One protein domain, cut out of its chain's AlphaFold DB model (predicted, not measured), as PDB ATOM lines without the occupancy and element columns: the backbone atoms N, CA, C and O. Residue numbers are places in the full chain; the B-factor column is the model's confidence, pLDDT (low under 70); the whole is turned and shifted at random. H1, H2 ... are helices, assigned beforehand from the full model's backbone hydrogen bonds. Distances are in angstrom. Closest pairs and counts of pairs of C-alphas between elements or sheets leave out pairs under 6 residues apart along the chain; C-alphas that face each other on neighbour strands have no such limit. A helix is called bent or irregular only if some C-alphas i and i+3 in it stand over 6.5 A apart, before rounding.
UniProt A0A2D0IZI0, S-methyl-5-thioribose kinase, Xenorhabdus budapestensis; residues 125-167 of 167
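AT A GLANCE: This is residues 125 to 167 of the 167 residues of the protein "S-methyl-5-thioribose kinase" of Xenorhabdus budapestensis (UniProt A0A2D0IZI0). The printed part is a long, open, shallow bracket with H2, the longest helix, as its straight base and a short helix at each end, H1 on one side and H3 on the other, both turned toward the same side of H2. H1 runs outward, away from the middle of the printed part, and the short link of residues 132 to 138 turns the chain back into H2, which runs the other way along the length; no helix touches another, and the space between the two ends is empty. You have 43 printed residues with three named helices in the order H1, H2, H3 and no named strand; the class is all helix. The whole is extended, with a radius of gyration of the C-alphas of 15.8 A, and the C-alphas span 46 by 17 by 8 A, a rod in outline.

IN THESE COORDINATES: Start at the first printed residue, Ile 125, and step to C-alpha 126 at (-57.935, -38.776, 9.706), where H1 begins. H1 is residues 126 to 131, Leu 126 to Ile 131, and measures 8.7 A from first to last C-alpha. Go on through residues 132 to 138, which belong to no named helix, until you reach C-alpha 139 at (-56.220, -44.408, 2.087). There H2 begins; it holds the 15 residues 139 to 153, Leu 139 to His 153, and is 21.1 A from first to last C-alpha. It ends at C-alpha 153 at (-36.073, -50.343, 4.409). After residues 154 to 160 you find H3, residues 161 to 165, Ser 161 to Lys 165, which measures 6.3 A from first to last C-alpha. It ends at C-alpha 165 at (-25.626, -50.812, 13.874), and two more residues follow it to Trp 167.

HOW THE PARTS SIT: Read the x column first, and you will see the helices spread along it: the centre of H1 has x = -62.033, that of H2 x = -46.556 and that of H3 x = -25.789. Compare the N-to-C directions next: the x component is -0.96 in H1 and 0.93 in H2, while in H3 the largest component is 0.71, along z. H1 and H2 are apart, with no C-alpha of the one within 8 A of the other. H2 and H3 are apart by the same test, and so are H1 and H3. Look at residues 127 to 133, of which 127 to 131 belong to H1: this stretch stands free. Residues 140 to 148, which belong to H2, stand free as well. Now turn to the backbone N and O atoms: in H1, H2 and H3 every O i to N i+4 pair is within hydrogen-bond range. No helix is bent or irregular.

THE WHOLE: The two C-alphas farthest apart are those of Ala 132, just after H1, and Lys 162, in H3, at 46.6 A. From the first to the last printed C-alpha, Ile 125 to Trp 167, the distance is 30.5 A. The link from H1 to H2 has 7 residues and is short, and the link from H2 to H3 also has 7 residues and is short; no link is long. The printed part has no cut, and it ends at residue 167, the last residue of the full chain of 167. In the B-factor column the mean pLDDT of the printed part is 94.3, with means of 97 in H1, 98 in H2 and 86 in H3. Look at the last residue for the model's low confidence: Trp 167 is the one printed residue under 70.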
ATOM      1  N   ILE A 125     -56.892 -34.273  10.752       95.75
ATOM      2  CA  ILE A 125     -56.620 -35.569  11.380       95.75
ATOM      3  C   ILE A 125     -57.641 -36.616  10.915       95.75
ATOM      4  O   ILE A 125     -58.842 -36.477  11.171       95.75
ATOM      5  N   LEU A 126     -57.143 -37.698  10.307       97.06
ATOM      6  CA  LEU A 126     -57.935 -38.776   9.706       97.06
ATOM      7  C   LEU A 126     -59.043 -39.295  10.633       97.06
ATOM      8  O   LEU A 126     -60.178 -39.478  10.203       97.06
ATOM      9  N   ARG A 127     -58.756 -39.456  11.933       97.31
ATOM     10  CA  ARG A 127     -59.740 -39.895  12.938       97.31
ATOM     11  C   ARG A 127     -61.022 -39.055  12.920       97.31
ATOM     12  O   ARG A 127     -62.106 -39.623  13.000       97.31
ATOM     13  N   LYS A 128     -60.911 -37.724  12.806       96.25
ATOM     14  CA  LYS A 128     -62.070 -36.810  12.788       96.25
ATOM     15  C   LYS A 128     -62.944 -37.074  11.560       96.25
ATOM     16  O   LYS A 128     -64.164 -37.118  11.670       96.25
ATOM     17  N   GLN A 129     -62.311 -37.316  10.417       97.44
ATOM     18  CA  GLN A 129     -62.995 -37.584   9.154       97.44
ATOM     19  C   GLN A 129     -63.648 -38.972   9.126       97.44
ATOM     20  O   GLN A 129     -64.786 -39.105   8.683       97.44
ATOM     21  N   LEU A 130     -62.976 -39.990   9.674       97.62
ATOM     22  CA  LEU A 130     -63.547 -41.332   9.814       97.62
ATOM     23  C   LEU A 130     -64.777 -41.337  10.731       97.62
ATOM     24  O   LEU A 130     -65.784 -41.954  10.392       97.62
ATOM     25  N   ILE A 131     -64.738 -40.609  11.855       98.19
ATOM     26  CA  ILE A 131     -65.909 -40.426  12.733       98.19
ATOM     27  C   ILE A 131     -67.059 -39.746  11.976       98.19
ATOM     28  O   ILE A 131     -68.215 -40.125  12.146       98.19
ATOM     29  N   ALA A 132     -66.750 -38.784  11.104       98.12
ATOM     30  CA  ALA A 132     -67.724 -38.111  10.245       98.12
ATOM     31  C   ALA A 132     -68.202 -38.963   9.047       98.12
ATOM     32  O   ALA A 132     -68.901 -38.449   8.172       98.12
ATOM     33  N   GLY A 133     -67.820 -40.244   8.976       97.94
ATOM     34  CA  GLY A 133     -68.243 -41.173   7.927       97.94
ATOM     35  C   GLY A 133     -67.627 -40.904   6.553       97.94
ATOM     36  O   GLY A 133     -68.127 -41.421   5.551       97.94
ATOM     37  N   GLN A 134     -66.564 -40.099   6.482       98.25
ATOM     38  CA  GLN A 134     -65.896 -39.803   5.219       98.25
ATOM     39  C   GLN A 134     -65.130 -41.019   4.697       98.25
ATOM     40  O   GLN A 134     -64.571 -41.808   5.463       98.25
ATOM     41  N   LYS A 135     -65.094 -41.151   3.370       97.19
ATOM     42  CA  LYS A 135     -64.371 -42.211   2.665       97.19
ATOM     43  C   LYS A 135     -63.218 -41.611   1.878       97.19
ATOM     44  O   LYS A 135     -63.388 -40.604   1.201       97.19
ATOM     45  N   PHE A 136     -62.078 -42.285   1.929       97.44
ATOM     46  CA  PHE A 136     -60.847 -41.877   1.264       97.44
ATOM     47  C   PHE A 136     -60.431 -42.998   0.308       97.44
ATOM     48  O   PHE A 136     -60.016 -44.052   0.788       97.44
ATOM     49  N   PRO A 137     -60.592 -42.825  -1.017       97.50
ATOM     50  CA  PRO A 137     -60.408 -43.912  -1.978       97.50
ATOM     51  C   PRO A 137     -58.980 -44.473  -1.990       97.50
ATOM     52  O   PRO A 137     -58.818 -45.672  -2.183       97.50
ATOM     53  N   TYR A 138     -57.979 -43.634  -1.714       97.31
ATOM     54  CA  TYR A 138     -56.560 -44.007  -1.737       97.31
ATOM     55  C   TYR A 138     -55.990 -44.381  -0.365       97.31
ATOM     56  O   TYR A 138     -54.881 -44.888  -0.287       97.31
ATOM     57  N   LEU A 139     -56.753 -44.236   0.728       97.62
ATOM     58  CA  LEU A 139     -56.220 -44.408   2.087       97.62
ATOM     59  C   LEU A 139     -55.556 -45.772   2.317       97.62
ATOM     60  O   LEU A 139     -54.531 -45.847   2.984       97.62
ATOM     61  N   ALA A 140     -56.149 -46.853   1.807       98.12
ATOM     62  CA  ALA A 140     -55.584 -48.190   1.978       98.12
ATOM     63  C   ALA A 140     -54.281 -48.375   1.184       98.12
ATOM     64  O   ALA A 140     -53.365 -49.032   1.670       98.12
ATOM     65  N   GLU A 141     -54.209 -47.795  -0.013       98.31
ATOM     66  CA  GLU A 141     -53.031 -47.843  -0.876       98.31
ATOM     67  C   GLU A 141     -51.903 -46.986  -0.294       98.31
ATOM     68  O   GLU A 141     -50.823 -47.513  -0.041       98.31
ATOM     69  N   ASP A 142     -52.186 -45.727   0.045       98.00
ATOM     70  CA  ASP A 142     -51.215 -44.780   0.606       98.00
ATOM     71  C   ASP A 142     -50.598 -45.309   1.911       98.00
ATOM     72  O   ASP A 142     -49.377 -45.342   2.072       98.00
ATOM     73  N   ILE A 143     -51.434 -45.794   2.841       98.19
ATOM     74  CA  ILE A 143     -50.958 -46.389   4.100       98.19
ATOM     75  C   ILE A 143     -50.220 -47.706   3.843       98.19
ATOM     76  O   ILE A 143     -49.250 -48.002   4.536       98.19
ATOM     77  N   GLY A 144     -50.659 -48.496   2.860       98.50
ATOM     78  CA  GLY A 144     -49.990 -49.735   2.472       98.50
ATOM     79  C   GLY A 144     -48.566 -49.488   1.979       98.50
ATOM     80  O   GLY A 144     -47.646 -50.155   2.448       98.50
ATOM     81  N   ILE A 145     -48.381 -48.501   1.098       98.31
ATOM     82  CA  ILE A 145     -47.068 -48.084   0.588       98.31
ATOM     83  C   ILE A 145     -46.216 -47.534   1.732       98.31
ATOM     84  O   ILE A 145     -45.109 -48.018   1.949       98.31
ATOM     85  N   PHE A 146     -46.765 -46.610   2.532       98.38
ATOM     86  CA  PHE A 146     -46.063 -46.057   3.691       98.38
ATOM     87  C   PHE A 146     -45.542 -47.157   4.626       98.38
ATOM     88  O   PHE A 146     -44.374 -47.148   5.011       98.38
ATOM     89  N   LEU A 147     -46.387 -48.132   4.982       98.44
ATOM     90  CA  LEU A 147     -45.991 -49.244   5.846       98.44
ATOM     91  C   LEU A 147     -44.961 -50.157   5.178       98.44
ATOM     92  O   LEU A 147     -44.008 -50.562   5.836       98.44
ATOM     93  N   ALA A 148     -45.143 -50.495   3.900       98.19
ATOM     94  CA  ALA A 148     -44.227 -51.374   3.184       98.19
ATOM     95  C   ALA A 148     -42.818 -50.774   3.120       98.19
ATOM     96  O   ALA A 148     -41.866 -51.427   3.548       98.19
ATOM     97  N   ASP A 149     -42.698 -49.526   2.667       97.75
ATOM     98  CA  ASP A 149     -41.405 -48.873   2.476       97.75
ATOM     99  C   ASP A 149     -40.708 -48.611   3.814       97.75
ATOM    100  O   ASP A 149     -39.540 -48.963   3.982       97.75
ATOM    101  N   THR A 150     -41.426 -48.076   4.809       97.06
ATOM    102  CA  THR A 150     -40.819 -47.780   6.118       97.06
ATOM    103  C   THR A 150     -40.365 -49.039   6.849       97.06
ATOM    104  O   THR A 150     -39.252 -49.067   7.372       97.06
ATOM    105  N   LEU A 151     -41.181 -50.098   6.871       96.94
ATOM    106  CA  LEU A 151     -40.840 -51.330   7.580       96.94
ATOM    107  C   LEU A 151     -39.773 -52.139   6.842       96.94
ATOM    108  O   LEU A 151     -38.886 -52.698   7.485       96.94
ATOM    109  N   PHE A 152     -39.832 -52.214   5.509       97.00
ATOM    110  CA  PHE A 152     -38.856 -52.977   4.735       97.00
ATOM    111  C   PHE A 152     -37.471 -52.333   4.806       97.00
ATOM    112  O   PHE A 152     -36.517 -53.005   5.214       97.00
ATOM    113  N   HIS A 153     -37.360 -51.039   4.490       95.00
ATOM    114  CA  HIS A 153     -36.073 -50.343   4.409       95.00
ATOM    115  C   HIS A 153     -35.379 -50.139   5.761       95.00
ATOM    116  O   HIS A 153     -34.188 -49.860   5.781       95.00
ATOM    117  N   THR A 154     -36.078 -50.337   6.885       93.31
ATOM    118  CA  THR A 154     -35.491 -50.291   8.241       93.31
ATOM    119  C   THR A 154     -35.348 -51.680   8.893       93.31
ATOM    120  O   THR A 154     -34.916 -51.814  10.043       93.31
ATOM    121  N   SER A 155     -35.677 -52.753   8.165       94.38
ATOM    122  CA  SER A 155     -35.525 -54.139   8.624       94.38
ATOM    123  C   SER A 155     -34.134 -54.713   8.327       94.38
ATOM    124  O   SER A 155     -33.388 -54.184   7.509       94.38
ATOM    125  N   ASP A 156     -33.805 -55.863   8.931       93.88
ATOM    126  CA  ASP A 156     -32.594 -56.635   8.577       93.88
ATOM    127  C   ASP A 156     -32.627 -57.209   7.147       93.88
ATOM    128  O   ASP A 156     -31.645 -57.789   6.693       93.88
ATOM    129  N   ILE A 157     -33.764 -57.093   6.452       94.81
ATOM    130  CA  ILE A 157     -33.929 -57.539   5.066       94.81
ATOM    131  C   ILE A 157     -33.559 -56.410   4.094       94.81
ATOM    132  O   ILE A 157     -32.965 -56.679   3.052       94.81
ATOM    133  N   GLY A 158     -33.924 -55.164   4.419       91.94
ATOM    134  CA  GLY A 158     -33.783 -54.010   3.525       91.94
ATOM    135  C   GLY A 158     -32.596 -53.086   3.814       91.94
ATOM    136  O   GLY A 158     -32.255 -52.290   2.943       91.94
ATOM    137  N   MET A 159     -31.966 -53.185   4.989       91.62
ATOM    138  CA  MET A 159     -30.837 -52.340   5.406       91.62
ATOM    139  C   MET A 159     -29.567 -53.169   5.623       91.62
ATOM    140  O   MET A 159     -29.629 -54.277   6.165       91.62
ATOM    141  N   ASP A 160     -28.398 -52.631   5.251       91.75
ATOM    142  CA  ASP A 160     -27.131 -53.293   5.561       91.75
ATOM    143  C   ASP A 160     -26.906 -53.362   7.080       91.75
ATOM    144  O   ASP A 160     -27.104 -52.405   7.832       91.75
ATOM    145  N   SER A 161     -26.438 -54.519   7.548       89.62
ATOM    146  CA  SER A 161     -26.239 -54.776   8.979       89.62
ATOM    147  C   SER A 161     -25.242 -53.831   9.667       89.62
ATOM    148  O   SER A 161     -25.318 -53.655  10.885       89.62
ATOM    149  N   LYS A 162     -24.283 -53.244   8.931       89.62
ATOM    150  CA  LYS A 162     -23.346 -52.256   9.481       89.62
ATOM    151  C   LYS A 162     -24.009 -50.894   9.600       89.62
ATOM    152  O   LYS A 162     -23.867 -50.274  10.647       89.62
ATOM    153  N   GLU A 163     -24.751 -50.478   8.576       85.19
ATOM    154  CA  GLU A 163     -25.514 -49.223   8.582       85.19
ATOM    155  C   GLU A 163     -26.524 -49.209   9.736       85.19
ATOM    156  O   GLU A 163     -26.556 -48.271  10.530       85.19
ATOM    157  N   LYS A 164     -27.249 -50.315   9.929       83.69
ATOM    158  CA  LYS A 164     -28.218 -50.456  11.022       83.69
ATOM    159  C   LYS A 164     -27.591 -50.397  12.420       83.69
ATOM    160  O   LYS A 164     -28.232 -49.949  13.360       83.69
ATOM    161  N   LYS A 165     -26.347 -50.863  12.585       83.75
ATOM    162  CA  LYS A 165     -25.626 -50.812  13.874       83.75
ATOM    163  C   LYS A 165     -25.092 -49.427  14.223       83.75
ATOM    164  O   LYS A 165     -24.772 -49.196  15.384       83.75
ATOM    165  N   SER A 166     -24.911 -48.565  13.228       78.50
ATOM    166  CA  SER A 166     -24.504 -47.170  13.430       78.50
ATOM    167  C   SER A 166     -25.677 -46.228  13.703       78.50
ATOM    168  O   SER A 166     -25.449 -45.030  13.857       78.50
ATOM    169  N   TRP A 167     -26.896 -46.767  13.724       65.19
ATOM    170  CA  TRP A 167     -28.139 -46.055  13.984       65.19
ATOM    171  C   TRP A 167     -28.447 -45.990  15.482       65.19
ATOM    172  O   TRP A 167     -28.186 -46.996  16.185       65.19
TER     173      TRP A 167